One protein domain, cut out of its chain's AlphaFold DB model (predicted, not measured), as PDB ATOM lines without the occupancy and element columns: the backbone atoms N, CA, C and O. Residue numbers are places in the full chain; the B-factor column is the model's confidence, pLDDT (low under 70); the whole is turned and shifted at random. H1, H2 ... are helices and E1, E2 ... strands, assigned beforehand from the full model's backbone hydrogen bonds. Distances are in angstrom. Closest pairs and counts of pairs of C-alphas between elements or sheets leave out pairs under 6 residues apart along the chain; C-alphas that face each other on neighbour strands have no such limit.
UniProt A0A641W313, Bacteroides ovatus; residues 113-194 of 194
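This is residues 113 to 194 of the 194 residues of a protein of Bacteroides ovatus (UniProt A0A641W313). With little regular structure, this is one four-strand sheet trailed by long loops: residues 135 to 152 swing far out between E1 and E2, and the short helix H1 follows E3. The printed part has 82 residues, mostly strand by class, ordered E1, E2, E3, H1, E4; named elements hold only 26. The sheet runs E1 - E2 - E3 - E4, antiparallel; the whole is loose, radius of gyration of the C-alphas 14.8 A, spanning 46 by 26 by 23 A.

Inner strands E2, residues 153 to 158, and E3, residues 165 to 171, form a hairpin at 176 degrees; N 155 and O 169, 2.8 A, are within hydrogen-bond range. Edge strand E1, residues 131 to 134, forms a hairpin with E2 at 159 degrees; N 134 and O 154 are 2.8 A apart. E1, E2 and E3 are a meander, each strand the antiparallel neighbour of the one before. Edge strand E4, residues 187 to 191, is antiparallel to E3 at 166 degrees; N 168 and O 188 are 2.8 A apart. H1, residues 173 to 176, is not on the sheet; it is too short for an O i to N i+4 pair, and its one O i to N i+3 pair is out of range.

E1 begins at C-alpha 131 (52.740, 122.824, 58.044); E3 measures 18.7 A; E4 ends at C-alpha 191 (56.260, 109.677, 65.162).

The printed part has no cut. The link E1 to E2 is long. Residues 139 to 150 and 193 to 194 have pLDDT under 70.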
ATOM      1  N   TYR A 113      67.666 133.972  65.429       92.31
ATOM      2  CA  TYR A 113      68.042 133.079  66.525       92.31
ATOM      3  C   TYR A 113      66.941 132.939  67.585       92.31
ATOM      4  O   TYR A 113      65.869 133.535  67.489       92.31
ATOM      5  N   GLY A 114      67.222 132.124  68.596       93.50
ATOM      6  CA  GLY A 114      66.319 131.871  69.709       93.50
ATOM      7  C   GLY A 114      65.603 130.534  69.601       93.50
ATOM      8  O   GLY A 114      65.992 129.649  68.837       93.50
ATOM      9  N   LYS A 115      64.563 130.403  70.419       94.31
ATOM     10  CA  LYS A 115      63.738 129.210  70.563       94.31
ATOM     11  C   LYS A 115      62.313 129.578  70.169       94.31
ATOM     12  O   LYS A 115      61.740 130.496  70.751       94.31
ATOM     13  N   LEU A 116      61.768 128.888  69.172       96.00
ATOM     14  CA  LEU A 116      60.365 129.009  68.783       96.00
ATOM     15  C   LEU A 116      59.632 127.764  69.276       96.00
ATOM     16  O   LEU A 116      60.025 126.646  68.949       96.00
ATOM     17  N   GLU A 117      58.575 127.968  70.054       96.31
ATOM     18  CA  GLU A 117      57.726 126.900  70.573       96.31
ATOM     19  C   GLU A 117      56.305 127.108  70.060       96.31
ATOM     20  O   GLU A 117      55.735 128.186  70.203       96.31
ATOM     21  N   ILE A 118      55.744 126.074  69.433       96.75
ATOM     22  CA  ILE A 118      54.377 126.082  68.919       96.75
ATOM     23  C   ILE A 118      53.683 124.828  69.439       96.75
ATOM     24  O   ILE A 118      54.119 123.710  69.165       96.75
ATOM     25  N   CYS A 119      52.590 125.010  70.178       95.75
ATOM     26  CA  CYS A 119      51.731 123.916  70.616       95.75
ATOM     27  C   CYS A 119      50.551 123.790  69.651       95.75
ATOM     28  O   CYS A 119      49.693 124.669  69.582       95.75
ATOM     29  N   ALA A 120      50.512 122.701  68.887       94.31
ATOM     30  CA  ALA A 120      49.488 122.473  67.877       94.31
ATOM     31  C   ALA A 120      48.977 121.030  67.912       94.31
ATOM     32  O   ALA A 120      49.694 120.101  68.285       94.31
ATOM     33  N   LYS A 121      47.723 120.848  67.487       92.38
ATOM     34  CA  LYS A 121      47.106 119.539  67.260       92.38
ATOM     35  C   LYS A 121      46.670 119.435  65.805       92.38
ATOM     36  O   LYS A 121      45.980 120.321  65.305       92.38
ATOM     37  N   PHE A 122      47.008 118.318  65.169       88.38
ATOM     38  CA  PHE A 122      46.667 118.042  63.777       88.38
ATOM     39  C   PHE A 122      45.615 116.946  63.678       88.38
ATOM     40  O   PHE A 122      45.648 115.961  64.414       88.38
ATOM     41  N   ASN A 123      44.694 117.119  62.734       88.50
ATOM     42  CA  ASN A 123      43.767 116.077  62.320       88.50
ATOM     43  C   ASN A 123      44.178 115.634  60.915       88.50
ATOM     44  O   ASN A 123      43.951 116.358  59.946       88.50
ATOM     45  N   SER A 124      44.809 114.467  60.813       87.75
ATOM     46  CA  SER A 124      45.237 113.895  59.537       87.75
ATOM     47  C   SER A 124      44.029 113.565  58.656       87.75
ATOM     48  O   SER A 124      43.035 113.014  59.132       87.75
ATOM     49  N   PHE A 125      44.120 113.860  57.362       91.25
ATOM     50  CA  PHE A 125      43.123 113.476  56.365       91.25
ATOM     51  C   PHE A 125      43.808 113.207  55.025       91.25
ATOM     52  O   PHE A 125      44.890 113.729  54.755       91.25
ATOM     53  N   GLN A 126      43.183 112.391  54.173       95.00
ATOM     54  CA  GLN A 126      43.766 112.019  52.885       95.00
ATOM     55  C   GLN A 126      44.053 113.265  52.032       95.00
ATOM     56  O   GLN A 126      43.141 114.022  51.702       95.00
ATOM     57  N   GLY A 127      45.319 113.449  51.655       93.50
ATOM     58  CA  GLY A 127      45.786 114.596  50.868       93.50
ATOM     59  C   GLY A 127      45.981 115.897  51.657       93.50
ATOM     60  O   GLY A 127      46.327 116.909  51.053       93.50
ATOM     61  N   GLY A 128      45.769 115.887  52.975       95.06
ATOM     62  CA  GLY A 128      46.099 117.015  53.843       95.06
ATOM     63  C   GLY A 128      47.605 117.215  53.973       95.06
ATOM     64  O   GLY A 128      48.364 116.254  53.917       95.06
ATOM     65  N   TRP A 129      48.032 118.463  54.142       97.00
ATOM     66  CA  TRP A 129      49.434 118.815  54.373       97.00
ATOM     67  C   TRP A 129      49.518 120.047  55.285       97.00
ATOM     68  O   TRP A 129      49.769 121.154  54.807       97.00
ATOM     69  N   PRO A 130      49.182 119.918  56.585       96.56
ATOM     70  CA  PRO A 130      49.430 120.990  57.538       96.56
ATOM     71  C   PRO A 130      50.937 121.186  57.733       96.56
ATOM     72  O   PRO A 130      51.691 120.212  57.799       96.56
ATOM     73  N   ALA A 131      51.348 122.447  57.862       97.69
ATOM     74  CA  ALA A 131      52.740 122.824  58.044       97.69
ATOM     75  C   ALA A 131      52.885 123.981  59.043       97.69
ATOM     76  O   ALA A 131      52.032 124.870  59.114       97.69
ATOM     77  N   ILE A 132      53.988 123.974  59.788       98.44
ATOM     78  CA  ILE A 132      54.513 125.103  60.556       98.44
ATOM     79  C   ILE A 132      55.937 125.300  60.061       98.44
ATOM     80  O   ILE A 132      56.764 124.399  60.179       98.44
ATOM     81  N   TRP A 133      56.226 126.462  59.495       98.19
ATOM     82  CA  TRP A 133      57.469 126.679  58.769       98.19
ATOM     83  C   TRP A 133      57.858 128.155  58.776       98.19
ATOM     84  O   TRP A 133      57.069 129.026  59.156       98.19
ATOM     85  N   LEU A 134      59.101 128.427  58.396       97.31
ATOM     86  CA  LEU A 134      59.708 129.748  58.405       97.31
ATOM     87  C   LEU A 134      60.348 130.048  57.054       97.31
ATOM     88  O   LEU A 134      61.097 129.240  56.507       97.31
ATOM     89  N   LEU A 135      60.142 131.283  56.605       93.94
ATOM     90  CA  LEU A 135      60.900 131.906  55.527       93.94
ATOM     91  C   LEU A 135      61.703 133.097  56.059       93.94
ATOM     92  O   LEU A 135      61.304 133.732  57.041       93.94
ATOM     93  N   PRO A 136      62.818 133.452  55.404       91.38
ATOM     94  CA  PRO A 136      63.569 134.649  55.740       91.38
ATOM     95  C   PRO A 136      62.737 135.911  55.478       91.38
ATOM     96  O   PRO A 136      62.100 136.053  54.436       91.38
ATOM     97  N   VAL A 137      62.813 136.880  56.397       89.31
ATOM     98  CA  VAL A 137      62.209 138.216  56.211       89.31
ATOM     99  C   VAL A 137      62.862 138.956  55.043       89.31
ATOM    100  O   VAL A 137      62.195 139.638  54.272       89.31
ATOM    101  N   GLN A 138      64.181 138.817  54.922       78.81
ATOM    102  CA  GLN A 138      64.977 139.368  53.837       78.81
ATOM    103  C   GLN A 138      65.908 138.285  53.319       78.81
ATOM    104  O   GLN A 138      66.550 137.584  54.103       78.81
ATOM    105  N   ARG A 139      66.027 138.189  51.997       69.31
ATOM    106  CA  ARG A 139      66.983 137.294  51.351       69.31
ATOM    107  C   ARG A 139      68.404 137.682  51.769       69.31
ATOM    108  O   ARG A 139      68.805 138.824  51.586       69.31
ATOM    109  N   GLN A 140      69.150 136.735  52.332       61.62
ATOM    110  CA  GLN A 140      70.490 137.000  52.874       61.62
ATOM    111  C   GLN A 140      71.626 136.712  51.877       61.62
ATOM    112  O   GLN A 140      72.734 137.192  52.090       61.62
ATOM    113  N   TYR A 141      71.379 135.959  50.796       60.34
ATOM    114  CA  TYR A 141      72.431 135.538  49.863       60.34
ATOM    115  C   TYR A 141      72.201 136.051  48.434       60.34
ATOM    116  O   TYR A 141      71.117 135.840  47.880       60.34
ATOM    117  N   PRO A 142      73.207 136.698  47.810       52.88
ATOM    118  CA  PRO A 142      73.212 136.917  46.376       52.88
ATOM    119  C   PRO A 142      73.550 135.587  45.702       52.88
ATOM    120  O   PRO A 142      74.678 135.103  45.792       52.88
ATOM    121  N   ASN A 143      72.572 134.981  45.038       54.97
ATOM    122  CA  ASN A 143      72.872 133.850  44.174       54.97
ATOM    123  C   ASN A 143      73.600 134.335  42.915       54.97
ATOM    124  O   ASN A 143      73.371 135.466  42.469       54.97
ATOM    125  N   PRO A 144      74.475 133.500  42.325       54.47
ATOM    126  CA  PRO A 144      75.005 133.783  41.004       54.47
ATOM    127  C   PRO A 144      73.842 133.970  40.013       54.47
ATOM    128  O   PRO A 144      72.819 133.286  40.144       54.47
ATOM    129  N   PRO A 145      73.973 134.857  39.010       54.19
ATOM    130  CA  PRO A 145      72.953 135.025  37.979       54.19
ATOM    131  C   PRO A 145      72.573 133.673  37.352       54.19
ATOM    132  O   PRO A 145      73.440 132.968  36.840       54.19
ATOM    133  N   GLY A 146      71.286 133.310  37.398       55.50
ATOM    134  CA  GLY A 146      70.755 132.083  36.786       55.50
ATOM    135  C   GLY A 146      70.499 130.894  37.725       55.50
ATOM    136  O   GLY A 146      69.987 129.883  37.253       55.50
ATOM    137  N   ALA A 147      70.799 130.994  39.026       54.94
ATOM    138  CA  ALA A 147      70.380 130.005  40.029       54.94
ATOM    139  C   ALA A 147      69.075 130.428  40.732       54.94
ATOM    140  O   ALA A 147      68.797 131.623  40.861       54.94
ATOM    141  N   ASN A 148      68.276 129.457  41.199       56.31
ATOM    142  CA  ASN A 148      67.028 129.709  41.929       56.31
ATOM    143  C   ASN A 148      67.300 130.645  43.099       56.31
ATOM    144  O   ASN A 148      68.143 130.340  43.925       56.31
ATOM    145  N   GLU A 149      66.603 131.770  43.205       62.44
ATOM    146  CA  GLU A 149      66.879 132.796  44.211       62.44
ATOM    147  C   GLU A 149      66.337 132.428  45.619       62.44
ATOM    148  O   GLU A 149      65.513 133.140  46.210       62.44
ATOM    149  N   TYR A 150      66.747 131.275  46.146       68.75
ATOM    150  CA  TYR A 150      66.182 130.671  47.348       68.75
ATOM    151  C   TYR A 150      66.848 131.216  48.622       68.75
ATOM    152  O   TYR A 150      68.049 131.068  48.829       68.75
ATOM    153  N   GLY A 151      66.068 131.872  49.488       78.00
ATOM    154  CA  GLY A 151      66.570 132.527  50.705       78.00
ATOM    155  C   GLY A 151      66.787 131.596  51.905       78.00
ATOM    156  O   GLY A 151      67.246 132.060  52.948       78.00
ATOM    157  N   GLY A 152      66.465 130.311  51.750       88.69
ATOM    158  CA  GLY A 152      66.391 129.327  52.827       88.69
ATOM    159  C   GLY A 152      64.963 129.144  53.345       88.69
ATOM    160  O   GLY A 152      64.132 130.036  53.203       88.69
ATOM    161  N   GLU A 153      64.690 127.986  53.937       94.06
ATOM    162  CA  GLU A 153      63.396 127.622  54.524       94.06
ATOM    163  C   GLU A 153      63.630 126.628  55.664       94.06
ATOM    164  O   GLU A 153      64.523 125.778  55.577       94.06
ATOM    165  N   ILE A 154      62.865 126.771  56.745       96.50
ATOM    166  CA  ILE A 154      62.903 125.861  57.894       96.50
ATOM    167  C   ILE A 154      61.490 125.361  58.144       96.50
ATOM    168  O   ILE A 154      60.645 126.108  58.637       96.50
ATOM    169  N   ASP A 155      61.268 124.083  57.881       98.06
ATOM    170  CA  ASP A 155      60.028 123.401  58.205       98.06
ATOM    171  C   ASP A 155      60.123 122.861  59.627       98.06
ATOM    172  O   ASP A 155      60.797 121.867  59.907       98.06
ATOM    173  N   ILE A 156      59.464 123.559  60.553       97.69
ATOM    174  CA  ILE A 156      59.394 123.159  61.960       97.69
ATOM    175  C   ILE A 156      58.534 121.909  62.097       97.69
ATOM    176  O   ILE A 156      58.807 121.093  62.969       97.69
ATOM    177  N   MET A 157      57.489 121.758  61.288       96.69
ATOM    178  CA  MET A 157      56.648 120.567  61.272       96.69
ATOM    179  C   MET A 157      55.907 120.485  59.945       96.69
ATOM    180  O   MET A 157      55.247 121.447  59.557       96.69
ATOM    181  N   GLU A 158      55.942 119.323  59.306       97.19
ATOM    182  CA  GLU A 158      55.037 118.956  58.221       97.19
ATOM    183  C   GLU A 158      54.459 117.566  58.468       97.19
ATOM    184  O   GLU A 158      55.155 116.656  58.917       97.19
ATOM    185  N   GLN A 159      53.189 117.370  58.131       95.19
ATOM    186  CA  GLN A 159      52.562 116.050  58.144       95.19
ATOM    187  C   GLN A 159      51.899 115.813  56.793       95.19
ATOM    188  O   GLN A 159      51.104 116.637  56.347       95.19
ATOM    189  N   VAL A 160      52.185 114.684  56.144       94.12
ATOM    190  CA  VAL A 160      51.658 114.396  54.804       94.12
ATOM    191  C   VAL A 160      50.530 113.374  54.883       94.12
ATOM    192  O   VAL A 160      50.682 112.254  55.360       94.12
ATOM    193  N   SER A 161      49.363 113.748  54.367       94.69
ATOM    194  CA  SER A 161      48.189 112.892  54.228       94.69
ATOM    195  C   SER A 161      47.785 112.212  55.549       94.69
ATOM    196  O   SER A 161      47.420 112.887  56.512       94.69
ATOM    197  N   LEU A 162      47.825 110.878  55.606       93.75
ATOM    198  CA  LEU A 162      47.466 110.065  56.769       93.75
ATOM    199  C   LEU A 162      48.683 109.615  57.590       93.75
ATOM    200  O   LEU A 162      48.524 108.829  58.525       93.75
ATOM    201  N   GLU A 163      49.885 110.084  57.246       92.06
ATOM    202  CA  GLU A 163      51.096 109.750  57.987       92.06
ATOM    203  C   GLU A 163      51.006 110.244  59.431       92.06
ATOM    204  O   GLU A 163      50.491 111.326  59.716       92.06
ATOM    205  N   LYS A 164      51.544 109.436  60.344       90.88
ATOM    206  CA  LYS A 164      51.658 109.751  61.775       90.88
ATOM    207  C   LYS A 164      53.077 110.181  62.122       90.88
ATOM    208  O   LYS A 164      53.640 109.763  63.129       90.88
ATOM    209  N   VAL A 165      53.664 110.971  61.230       93.12
ATOM    210  CA  VAL A 165      55.031 111.479  61.321       93.12
ATOM    211  C   VAL A 165      54.976 112.994  61.194       93.12
ATOM    212  O   VAL A 165      54.295 113.520  60.316       93.12
ATOM    213  N   ALA A 166      55.679 113.671  62.094       94.00
ATOM    214  CA  ALA A 166      56.052 115.064  61.941       94.00
ATOM    215  C   ALA A 166      57.428 115.101  61.271       94.00
ATOM    216  O   ALA A 166      58.404 114.598  61.833       94.00
ATOM    217  N   TRP A 167      57.483 115.646  60.062       96.56
ATOM    218  CA  TRP A 167      58.710 115.901  59.323       96.56
ATOM    219  C   TRP A 167      59.275 117.269  59.700       96.56
ATOM    220  O   TRP A 167      58.531 118.225  59.913       96.56
ATOM    221  N   HIS A 168      60.596 117.341  59.781       96.69
ATOM    222  CA  HIS A 168      61.367 118.548  60.034       96.69
ATOM    223  C   HIS A 168      62.403 118.667  58.924       96.69
ATOM    224  O   HIS A 168      63.206 117.744  58.752       96.69
ATOM    225  N   THR A 169      62.406 119.776  58.192       97.06
ATOM    226  CA  THR A 169      63.219 119.920  56.978       97.06
ATOM    227  C   THR A 169      63.916 121.275  56.944       97.06
ATOM    228  O   THR A 169      63.391 122.279  57.422       97.06
ATOM    229  N   VAL A 170      65.121 121.315  56.376       94.81
ATOM    230  CA  VAL A 170      65.798 122.565  56.015       94.81
ATOM    231  C   VAL A 170      66.060 122.582  54.517       94.81
ATOM    232  O   VAL A 170      66.725 121.696  53.965       94.81
ATOM    233  N   HIS A 171      65.606 123.645  53.861       91.69
ATOM    234  CA  HIS A 171      65.886 123.886  52.452       91.69
ATOM    235  C   HIS A 171      66.859 125.046  52.296       91.69
ATOM    236  O   HIS A 171      66.764 126.077  52.960       91.69
ATOM    237  N   SER A 172      67.835 124.873  51.416       88.38
ATOM    238  CA  SER A 172      68.888 125.847  51.147       88.38
ATOM    239  C   SER A 172      69.470 125.604  49.758       88.38
ATOM    240  O   SER A 172      69.216 124.566  49.153       88.38
ATOM    241  N   HIS A 173      70.324 126.511  49.284       85.06
ATOM    242  CA  HIS A 173      71.136 126.278  48.085       85.06
ATOM    243  C   HIS A 173      71.884 124.930  48.140       85.06
ATOM    244  O   HIS A 173      71.910 124.176  47.170       85.06
ATOM    245  N   TYR A 174      72.432 124.584  49.309       86.31
ATOM    246  CA  TYR A 174      73.161 123.334  49.521       86.31
ATOM    247  C   TYR A 174      72.283 122.094  49.293       86.31
ATOM    248  O   TYR A 174      72.714 121.138  48.652       86.31
ATOM    249  N   THR A 175      71.039 122.113  49.779       88.56
ATOM    250  CA  THR A 175      70.137 120.956  49.683       88.56
ATOM    251  C   THR A 175      69.342 120.915  48.378       88.56
ATOM    252  O   THR A 175      69.117 119.825  47.860       88.56
ATOM    253  N   LEU A 176      68.936 122.063  47.825       85.38
ATOM    254  CA  LEU A 176      68.079 122.135  46.636       85.38
ATOM    255  C   LEU A 176      68.856 122.273  45.323       85.38
ATOM    256  O   LEU A 176      68.572 121.543  44.378       85.38
ATOM    257  N   ASP A 177      69.830 123.184  45.256       83.12
ATOM    258  CA  ASP A 177      70.530 123.482  43.999       83.12
ATOM    259  C   ASP A 177      71.750 122.570  43.800       83.12
ATOM    260  O   ASP A 177      71.993 122.092  42.694       83.12
ATOM    261  N   LEU A 178      72.510 122.304  44.872       86.69
ATOM    262  CA  LEU A 178      73.666 121.396  44.828       86.69
ATOM    263  C   LEU A 178      73.285 119.922  45.040       86.69
ATOM    264  O   LEU A 178      74.091 119.037  44.755       86.69
ATOM    265  N   GLY A 179      72.080 119.648  45.554       88.62
ATOM    266  CA  GLY A 179      71.591 118.290  45.816       88.62
ATOM    267  C   GLY A 179      72.356 117.540  46.914       88.62
ATOM    268  O   GLY A 179      72.362 116.310  46.934       88.62
ATOM    269  N   LEU A 180      73.031 118.254  47.821       90.94
ATOM    270  CA  LEU A 180      73.851 117.667  48.884       90.94
ATOM    271  C   LEU A 180      73.013 117.401  50.141       90.94
ATOM    272  O   LEU A 180      73.251 117.952  51.207       90.94
ATOM    273  N   ASP A 181      72.003 116.544  50.035       92.06
ATOM    274  CA  ASP A 181      70.955 116.402  51.055       92.06
ATOM    275  C   ASP A 181      71.127 115.230  52.035       92.06
ATOM    276  O   ASP A 181      70.224 114.954  52.830       92.06
ATOM    277  N   LYS A 182      72.274 114.540  51.989       92.31
ATOM    278  CA  LYS A 182      72.545 113.326  52.785       92.31
ATOM    279  C   LYS A 182      73.492 113.540  53.961       92.31
ATOM    280  O   LYS A 182      73.465 112.747  54.899       92.31
ATOM    281  N   ASN A 183      74.351 114.558  53.906       91.31
ATOM    282  CA  ASN A 183      75.317 114.846  54.965       91.31
ATOM    283  C   ASN A 183      75.604 116.363  55.084       91.31
ATOM    284  O   ASN A 183      76.352 116.899  54.259       91.31
ATOM    285  N   PRO A 184      75.032 117.053  56.091       87.50
ATOM    286  CA  PRO A 184      73.993 116.535  56.986       87.50
ATOM    287  C   PRO A 184      72.703 116.196  56.209       87.50
ATOM    288  O   PRO A 184      72.476 116.751  55.131       87.50
ATOM    289  N   PRO A 185      71.869 115.269  56.711       92.12
ATOM    290  CA  PRO A 185      70.582 114.975  56.095       92.12
ATOM    291  C   PRO A 185      69.677 116.213  56.112       92.12
ATOM    292  O   PRO A 185      69.603 116.908  57.126       92.12
ATOM    293  N   ARG A 186      68.967 116.479  55.007       93.44
ATOM    294  CA  ARG A 186      68.068 117.649  54.910       93.44
ATOM    295  C   ARG A 186      66.824 117.557  55.791       93.44
ATOM    296  O   ARG A 186      66.264 118.588  56.148       93.44
ATOM    297  N   ALA A 187      66.367 116.337  56.066       94.81
ATOM    298  CA  ALA A 187      65.109 116.074  56.742       94.81
ATOM    299  C   ALA A 187      65.280 114.994  57.809       94.81
ATOM    300  O   ALA A 187      66.032 114.031  57.631       94.81
ATOM    301  N   GLY A 188      64.540 115.151  58.897       94.81
ATOM    302  CA  GLY A 188      64.324 114.145  59.927       94.81
ATOM    303  C   GLY A 188      62.837 114.055  60.246       94.81
ATOM    304  O   GLY A 188      62.067 114.942  59.890       94.81
ATOM    305  N   GLY A 189      62.414 112.985  60.908       94.31
ATOM    306  CA  GLY A 189      61.016 112.822  61.285       94.31
ATOM    307  C   GLY A 189      60.859 112.089  62.605       94.31
ATOM    308  O   GLY A 189      61.696 111.262  62.974       94.31
ATOM    309  N   GLY A 190      59.779 112.400  63.312       92.00
ATOM    310  CA  GLY A 190      59.389 111.737  64.551       92.00
ATOM    311  C   GLY A 190      57.930 111.309  64.498       92.00
ATOM    312  O   GLY A 190      57.065 112.073  64.072       92.00
ATOM    313  N   ALA A 191      57.641 110.086  64.945       89.56
ATOM    314  CA  ALA A 191      56.260 109.677  65.162       89.56
ATOM    315  C   ALA A 191      55.687 110.442  66.362       89.56
ATOM    316  O   ALA A 191      56.321 110.497  67.419       89.56
ATOM    317  N   TYR A 192      54.493 111.014  66.219       77.19
ATOM    318  CA  TYR A 192      53.795 111.650  67.336       77.19
ATOM    319  C   TYR A 192      52.751 110.699  67.926       77.19
ATOM    320  O   TYR A 192      52.169 109.868  67.229       77.19
ATOM    321  N   LYS A 193      52.562 110.790  69.245       65.69
ATOM    322  CA  LYS A 193      51.585 109.978  69.978       65.69
ATOM    323  C   LYS A 193      50.191 110.585  69.810       65.69
ATOM    324  O   LYS A 193      50.056 111.807  69.841       65.69
ATOM    325  N   GLU A 194      49.197 109.722  69.616       61.19
ATOM    326  CA  GLU A 194      47.773 110.092  69.607       61.19
ATOM    327  C   GLU A 194      47.235 110.350  71.019       61.19
ATOM    328  O   GLU A 194      47.726 109.694  71.970       61.19
TER     329      GLU A 194